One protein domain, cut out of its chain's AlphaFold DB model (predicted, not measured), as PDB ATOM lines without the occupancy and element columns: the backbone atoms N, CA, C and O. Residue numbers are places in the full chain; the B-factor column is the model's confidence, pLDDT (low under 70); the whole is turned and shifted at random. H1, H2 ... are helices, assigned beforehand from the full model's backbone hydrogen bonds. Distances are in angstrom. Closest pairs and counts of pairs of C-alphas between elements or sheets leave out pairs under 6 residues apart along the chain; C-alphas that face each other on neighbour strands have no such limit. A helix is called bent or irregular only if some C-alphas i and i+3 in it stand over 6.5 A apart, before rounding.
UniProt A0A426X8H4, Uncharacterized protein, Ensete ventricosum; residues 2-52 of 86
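What this domain is: This is residues 2 to 52 of the 86 residues of an uncharacterized protein of Ensete ventricosum (UniProt A0A426X8H4). Starting from the first printed residue, you meet a short helix, H1, then a drawn-out link, residues 13 to 25, then a long helix, H2; together they make an open frame with an empty middle. Residues 2 to 52 stand free. These 51 residues, with two named helices and no named strand, are all helix in class and extended, with a radius of gyration of the C-alphas of 16.6 A and a flat outline of 49 by 29 by 15 A.

Where its parts are: Find C-alpha 2 at (18.741, -17.763, 12.289); from there H1 runs through residues 2 to 12. H2, residues 26 to 52, covers 39.3 A from C-alpha 26 at (26.713, -9.787, 37.733) to C-alpha 52 at (48.023, -34.265, 15.505). It has a kink of 36 degrees near residue 33 and is irregular: C-alphas 27 and 30 are 8.2 A apart.

How they stand to each other: H1 and H2 are apart, with no C-alpha of one within 8 A of the other. In H1 every O i to N i+4 pair is within hydrogen-bond range; in H2, 18 of 23 are.

The domain as a whole: The C-alphas farthest apart, of Arg 16 and Asn 51, are 49.5 A apart. The link from H1 to H2 is long, and the printed part has no cut. Look for pLDDT under 70 at residues 41 to 52.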
ATOM      1  N   ILE A   2      20.177 -17.478  12.520       86.81
ATOM      2  CA  ILE A   2      18.741 -17.763  12.289       86.81
ATOM      3  C   ILE A   2      18.329 -19.202  12.667       86.81
ATOM      4  O   ILE A   2      17.350 -19.389  13.380       86.81
ATOM      5  N   LYS A   3      19.128 -20.219  12.302       90.69
ATOM      6  CA  LYS A   3      18.882 -21.634  12.660       90.69
ATOM      7  C   LYS A   3      18.700 -21.870  14.168       90.69
ATOM      8  O   LYS A   3      17.887 -22.707  14.557       90.69
ATOM      9  N   TYR A   4      19.466 -21.179  15.010       91.94
ATOM     10  CA  TYR A   4      19.391 -21.330  16.466       91.94
ATOM     11  C   TYR A   4      18.173 -20.613  17.036       91.94
ATOM     12  O   TYR A   4      17.487 -21.178  17.882       91.94
ATOM     13  N   LEU A   5      17.852 -19.432  16.501       93.25
ATOM     14  CA  LEU A   5      16.645 -18.699  16.870       93.25
ATOM     15  C   LEU A   5      15.385 -19.521  16.577       93.25
ATOM     16  O   LEU A   5      14.556 -19.708  17.460       93.25
ATOM     17  N   THR A   6      15.277 -20.107  15.380       94.94
ATOM     18  CA  THR A   6      14.134 -20.962  15.020       94.94
ATOM     19  C   THR A   6      13.986 -22.153  15.970       94.94
ATOM     20  O   THR A   6      12.871 -22.503  16.352       94.94
ATOM     21  N   LYS A   7      15.099 -22.775  16.377       95.50
ATOM     22  CA  LYS A   7      15.076 -23.873  17.354       95.50
ATOM     23  C   LYS A   7      14.645 -23.399  18.742       95.50
ATOM     24  O   LYS A   7      13.812 -24.058  19.355       95.50
ATOM     25  N   ALA A   8      15.170 -22.268  19.209       93.56
ATOM     26  CA  ALA A   8      14.794 -21.691  20.495       93.56
ATOM     27  C   ALA A   8      13.293 -21.373  20.543       93.56
ATOM     28  O   ALA A   8      12.621 -21.787  21.482       93.56
ATOM     29  N   CYS A   9      12.735 -20.755  19.494       93.56
ATOM     30  CA  CYS A   9      11.300 -20.473  19.417       93.56
ATOM     31  C   CYS A   9      10.445 -21.747  19.465       93.56
ATOM     32  O   CYS A   9       9.423 -21.766  20.145       93.56
ATOM     33  N   ARG A  10      10.868 -22.828  18.788       95.81
ATOM     34  CA  ARG A  10      10.161 -24.121  18.846       95.81
ATOM     35  C   ARG A  10      10.137 -24.709  20.256       95.81
ATOM     36  O   ARG A  10       9.113 -25.241  20.661       95.81
ATOM     37  N   LEU A  11      11.246 -24.615  20.989       96.06
ATOM     38  CA  LEU A  11      11.335 -25.114  22.363       96.06
ATOM     39  C   LEU A  11      10.488 -24.276  23.321       96.06
ATOM     40  O   LEU A  11       9.741 -24.827  24.121       96.06
ATOM     41  N   ILE A  12      10.566 -22.951  23.203       94.94
ATOM     42  CA  ILE A  12       9.790 -22.021  24.030       94.94
ATOM     43  C   ILE A  12       8.284 -22.215  23.801       94.94
ATOM     44  O   ILE A  12       7.518 -22.221  24.759       94.94
ATOM     45  N   GLY A  13       7.863 -22.448  22.554       93.25
ATOM     46  CA  GLY A  13       6.459 -22.688  22.208       93.25
ATOM     47  C   GLY A  13       5.841 -23.944  22.836       93.25
ATOM     48  O   GLY A  13       4.621 -24.066  22.840       93.25
ATOM     49  N   ALA A  14       6.645 -24.862  23.388       95.62
ATOM     50  CA  ALA A  14       6.142 -26.023  24.126       95.62
ATOM     51  C   ALA A  14       5.638 -25.668  25.539       95.62
ATOM     52  O   ALA A  14       4.914 -26.452  26.153       95.62
ATOM     53  N   PHE A  15       6.006 -24.498  26.066       96.31
ATOM     54  CA  PHE A  15       5.592 -24.054  27.391       96.31
ATOM     55  C   PHE A  15       4.313 -23.220  27.297       96.31
ATOM     56  O   PHE A  15       4.251 -22.234  26.567       96.31
ATOM     57  N   ARG A  16       3.298 -23.576  28.098       95.81
ATOM     58  CA  ARG A  16       2.040 -22.810  28.190       95.81
ATOM     59  C   ARG A  16       2.269 -21.377  28.684       95.81
ATOM     60  O   ARG A  16       1.565 -20.461  28.274       95.81
ATOM     61  N   HIS A  17       3.252 -21.199  29.563       95.44
ATOM     62  CA  HIS A  17       3.648 -19.915  30.128       95.44
ATOM     63  C   HIS A  17       5.174 -19.855  30.216       95.44
ATOM     64  O   HIS A  17       5.802 -20.809  30.670       95.44
ATOM     65  N   PHE A  18       5.765 -18.738  29.799       94.88
ATOM     66  CA  PHE A  18       7.191 -18.457  29.954       94.88
ATOM     67  C   PHE A  18       7.410 -16.945  30.065       94.88
ATOM     68  O   PHE A  18       6.554 -16.144  29.685       94.88
ATOM     69  N   THR A  19       8.563 -16.535  30.586       95.25
ATOM     70  CA  THR A  19       8.957 -15.123  30.659       95.25
ATOM     71  C   THR A  19      10.450 -15.013  30.400       95.25
ATOM     72  O   THR A  19      11.224 -15.851  30.853       95.25
ATOM     73  N   ILE A  20      10.850 -13.986  29.652       94.88
ATOM     74  CA  ILE A  20      12.253 -13.666  29.387       94.88
ATOM     75  C   ILE A  20      12.500 -12.280  29.965       94.88
ATOM     76  O   ILE A  20      11.877 -11.310  29.537       94.88
ATOM     77  N   THR A  21      13.401 -12.189  30.936       97.00
ATOM     78  CA  THR A  21      13.798 -10.926  31.555       97.00
ATOM     79  C   THR A  21      15.258 -10.634  31.261       97.00
ATOM     80  O   THR A  21      16.096 -11.529  31.150       97.00
ATOM     81  N   LYS A  22      15.572  -9.346  31.120       96.69
ATOM     82  CA  LYS A  22      16.955  -8.887  31.068       96.69
ATOM     83  C   LYS A  22      17.477  -8.792  32.498       96.69
ATOM     84  O   LYS A  22      16.878  -8.103  33.317       96.69
ATOM     85  N   VAL A  23      18.605  -9.437  32.762       96.31
ATOM     86  CA  VAL A  23      19.331  -9.341  34.034       96.31
ATOM     87  C   VAL A  23      20.703  -8.718  33.806       96.31
ATOM     88  O   VAL A  23      21.212  -8.707  32.679       96.31
ATOM     89  N   SER A  24      21.286  -8.148  34.860       97.62
ATOM     90  CA  SER A  24      22.662  -7.666  34.793       97.62
ATOM     91  C   SER A  24      23.626  -8.854  34.682       97.62
ATOM     92  O   SER A  24      23.308  -9.979  35.070       97.62
ATOM     93  N   ARG A  25      24.828  -8.618  34.151       95.12
ATOM     94  CA  ARG A  25      25.827  -9.684  33.993       95.12
ATOM     95  C   ARG A  25      26.278 -10.252  35.343       95.12
ATOM     96  O   ARG A  25      26.487 -11.454  35.460       95.12
ATOM     97  N   THR A  26      26.365  -9.397  36.362       96.19
ATOM     98  CA  THR A  26      26.713  -9.787  37.733       96.19
ATOM     99  C   THR A  26      25.681 -10.737  38.341       96.19
ATOM    100  O   THR A  26      26.057 -11.635  39.091       96.19
ATOM    101  N   ASP A  27      24.413 -10.633  37.939       96.69
ATOM    102  CA  ASP A  27      23.349 -11.527  38.415       96.69
ATOM    103  C   ASP A  27      23.316 -12.870  37.659       96.69
ATOM    104  O   ASP A  27      22.703 -13.828  38.123       96.69
ATOM    105  N   ASN A  28      24.003 -12.975  36.514       96.94
ATOM    106  CA  ASN A  28      24.107 -14.194  35.699       96.94
ATOM    107  C   ASN A  28      25.502 -14.847  35.771       96.94
ATOM    108  O   ASN A  28      25.869 -15.655  34.914       96.94
ATOM    109  N   THR A  29      26.291 -14.506  36.799       97.00
ATOM    110  CA  THR A  29      27.706 -14.901  36.913       97.00
ATOM    111  C   THR A  29      27.911 -16.410  36.754       97.00
ATOM    112  O   THR A  29      28.851 -16.830  36.093       97.00
ATOM    113  N   HIS A  30      27.009 -17.239  37.290       95.94
ATOM    114  CA  HIS A  30      27.135 -18.694  37.198       95.94
ATOM    115  C   HIS A  30      27.117 -19.215  35.750       95.94
ATOM    116  O   HIS A  30      28.018 -19.952  35.346       95.94
ATOM    117  N   ALA A  31      26.122 -18.814  34.954       96.19
ATOM    118  CA  ALA A  31      26.025 -19.234  33.556       96.19
ATOM    119  C   ALA A  31      27.183 -18.665  32.720       96.19
ATOM    120  O   ALA A  31      27.717 -19.356  31.853       96.19
ATOM    121  N   ASP A  32      27.621 -17.444  33.030       95.38
ATOM    122  CA  ASP A  32      28.777 -16.811  32.399       95.38
ATOM    123  C   ASP A  32      30.083 -17.568  32.680       95.38
ATOM    124  O   ASP A  32      30.869 -17.798  31.759       95.38
ATOM    125  N   THR A  33      30.311 -18.004  33.925       95.50
ATOM    126  CA  THR A  33      31.473 -18.831  34.287       95.50
ATOM    127  C   THR A  33      31.456 -20.158  33.533       95.50
ATOM    128  O   THR A  33      32.484 -20.562  32.992       95.50
ATOM    129  N   LEU A  34      30.298 -20.822  33.440       95.75
ATOM    130  CA  LEU A  34      30.171 -22.076  32.690       95.75
ATOM    131  C   LEU A  34      30.455 -21.886  31.196       95.75
ATOM    132  O   LEU A  34      31.175 -22.690  30.603       95.75
ATOM    133  N   ALA A  35      29.928 -20.818  30.594       93.56
ATOM    134  CA  ALA A  35      30.190 -20.492  29.197       93.56
ATOM    135  C   ALA A  35      31.685 -20.229  28.960       93.56
ATOM    136  O   ALA A  35      32.262 -20.787  28.029       93.56
ATOM    137  N   TRP A  36      32.324 -19.450  29.839       93.56
ATOM    138  CA  TRP A  36      33.758 -19.176  29.763       93.56
ATOM    139  C   TRP A  36      34.599 -20.452  29.885       93.56
ATOM    140  O   TRP A  36      35.478 -20.671  29.057       93.56
ATOM    141  N   LEU A  37      34.295 -21.331  30.848       92.94
ATOM    142  CA  LEU A  37      34.989 -22.614  31.011       92.94
ATOM    143  C   LEU A  37      34.830 -23.516  29.779       92.94
ATOM    144  O   LEU A  37      35.791 -24.151  29.346       92.94
ATOM    145  N   ALA A  38      33.629 -23.570  29.194       90.62
ATOM    146  CA  ALA A  38      33.376 -24.353  27.987       90.62
ATOM    147  C   ALA A  38      34.146 -23.805  26.776       90.62
ATOM    148  O   ALA A  38      34.726 -24.583  26.019       90.62
ATOM    149  N   SER A  39      34.199 -22.479  26.622       88.12
ATOM    150  CA  SER A  39      35.016 -21.828  25.598       88.12
ATOM    151  C   SER A  39      36.508 -22.075  25.824       88.12
ATOM    152  O   SER A  39      37.195 -22.460  24.884       88.12
ATOM    153  N   ALA A  40      36.997 -21.936  27.061       82.06
ATOM    154  CA  ALA A  40      38.390 -22.187  27.431       82.06
ATOM    155  C   ALA A  40      38.821 -23.626  27.094       82.06
ATOM    156  O   ALA A  40      39.885 -23.846  26.526       82.06
ATOM    157  N   ARG A  41      37.948 -24.610  27.354       67.62
ATOM    158  CA  ARG A  41      38.188 -26.027  27.036       67.62
ATOM    159  C   ARG A  41      38.215 -26.329  25.531       67.62
ATOM    160  O   ARG A  41      38.781 -27.342  25.127       67.62
ATOM    161  N   GLY A  42      37.601 -25.481  24.706       58.97
ATOM    162  CA  GLY A  42      37.646 -25.602  23.247       58.97
ATOM    163  C   GLY A  42      39.043 -25.358  22.667       58.97
ATOM    164  O   GLY A  42      39.427 -26.044  21.723       58.97
ATOM    165  N   TYR A  43      39.825 -24.461  23.276       56.34
ATOM    166  CA  TYR A  43      41.161 -24.101  22.788       56.34
ATOM    167  C   TYR A  43      42.181 -25.240  22.912       56.34
ATOM    168  O   TYR A  43      42.982 -25.433  22.002       56.34
ATOM    169  N   GLU A  44      42.116 -26.039  23.980       55.53
ATOM    170  CA  GLU A  44      43.008 -27.195  24.176       55.53
ATOM    171  C   GLU A  44      42.791 -28.273  23.100       55.53
ATOM    172  O   GLU A  44      43.738 -28.854  22.573       55.53
ATOM    173  N   LYS A  45      41.534 -28.495  22.692       53.56
ATOM    174  CA  LYS A  45      41.187 -29.510  21.686       53.56
ATOM    175  C   LYS A  45      41.584 -29.107  20.266       53.56
ATOM    176  O   LYS A  45      41.967 -29.965  19.474       53.56
ATOM    177  N   GLU A  46      41.484 -27.820  19.936       53.97
ATOM    178  CA  GLU A  46      41.930 -27.299  18.638       53.97
ATOM    179  C   GLU A  46      43.463 -27.311  18.525       53.97
ATOM    180  O   GLU A  46      43.984 -27.663  17.467       53.97
ATOM    181  N   TYR A  47      44.185 -27.041  19.621       53.34
ATOM    182  CA  TYR A  47      45.646 -27.180  19.676       53.34
ATOM    183  C   TYR A  47      46.110 -28.642  19.581       53.34
ATOM    184  O   TYR A  47      47.039 -28.938  18.828       53.34
ATOM    185  N   GLU A  48      45.456 -29.575  20.284       52.22
ATOM    186  CA  GLU A  48      45.754 -31.009  20.160       52.22
ATOM    187  C   GLU A  48      45.486 -31.528  18.743       52.22
ATOM    188  O   GLU A  48      46.323 -32.234  18.182       52.22
ATOM    189  N   MET A  49      44.371 -31.133  18.116       52.53
ATOM    190  CA  MET A  49      44.067 -31.507  16.731       52.53
ATOM    191  C   MET A  49      45.073 -30.908  15.740       52.53
ATOM    192  O   MET A  49      45.554 -31.624  14.863       52.53
ATOM    193  N   ALA A  50      45.450 -29.634  15.890       56.53
ATOM    194  CA  ALA A  50      46.456 -28.996  15.040       56.53
ATOM    195  C   ALA A  50      47.846 -29.649  15.172       56.53
ATOM    196  O   ALA A  50      48.558 -29.784  14.176       56.53
ATOM    197  N   ASN A  51      48.212 -30.111  16.372       55.00
ATOM    198  CA  ASN A  51      49.460 -30.841  16.606       55.00
ATOM    199  C   ASN A  51      49.407 -32.294  16.101       55.00
ATOM    200  O   ASN A  51      50.422 -32.800  15.624       55.00
ATOM    201  N   LEU A  52      48.237 -32.943  16.114       53.47
ATOM    202  CA  LEU A  52      48.023 -34.265  15.505       53.47
ATOM    203  C   LEU A  52      48.125 -34.235  13.971       53.47
ATOM    204  O   LEU A  52      48.610 -35.193  13.375       53.47
TER     205      LEU A  52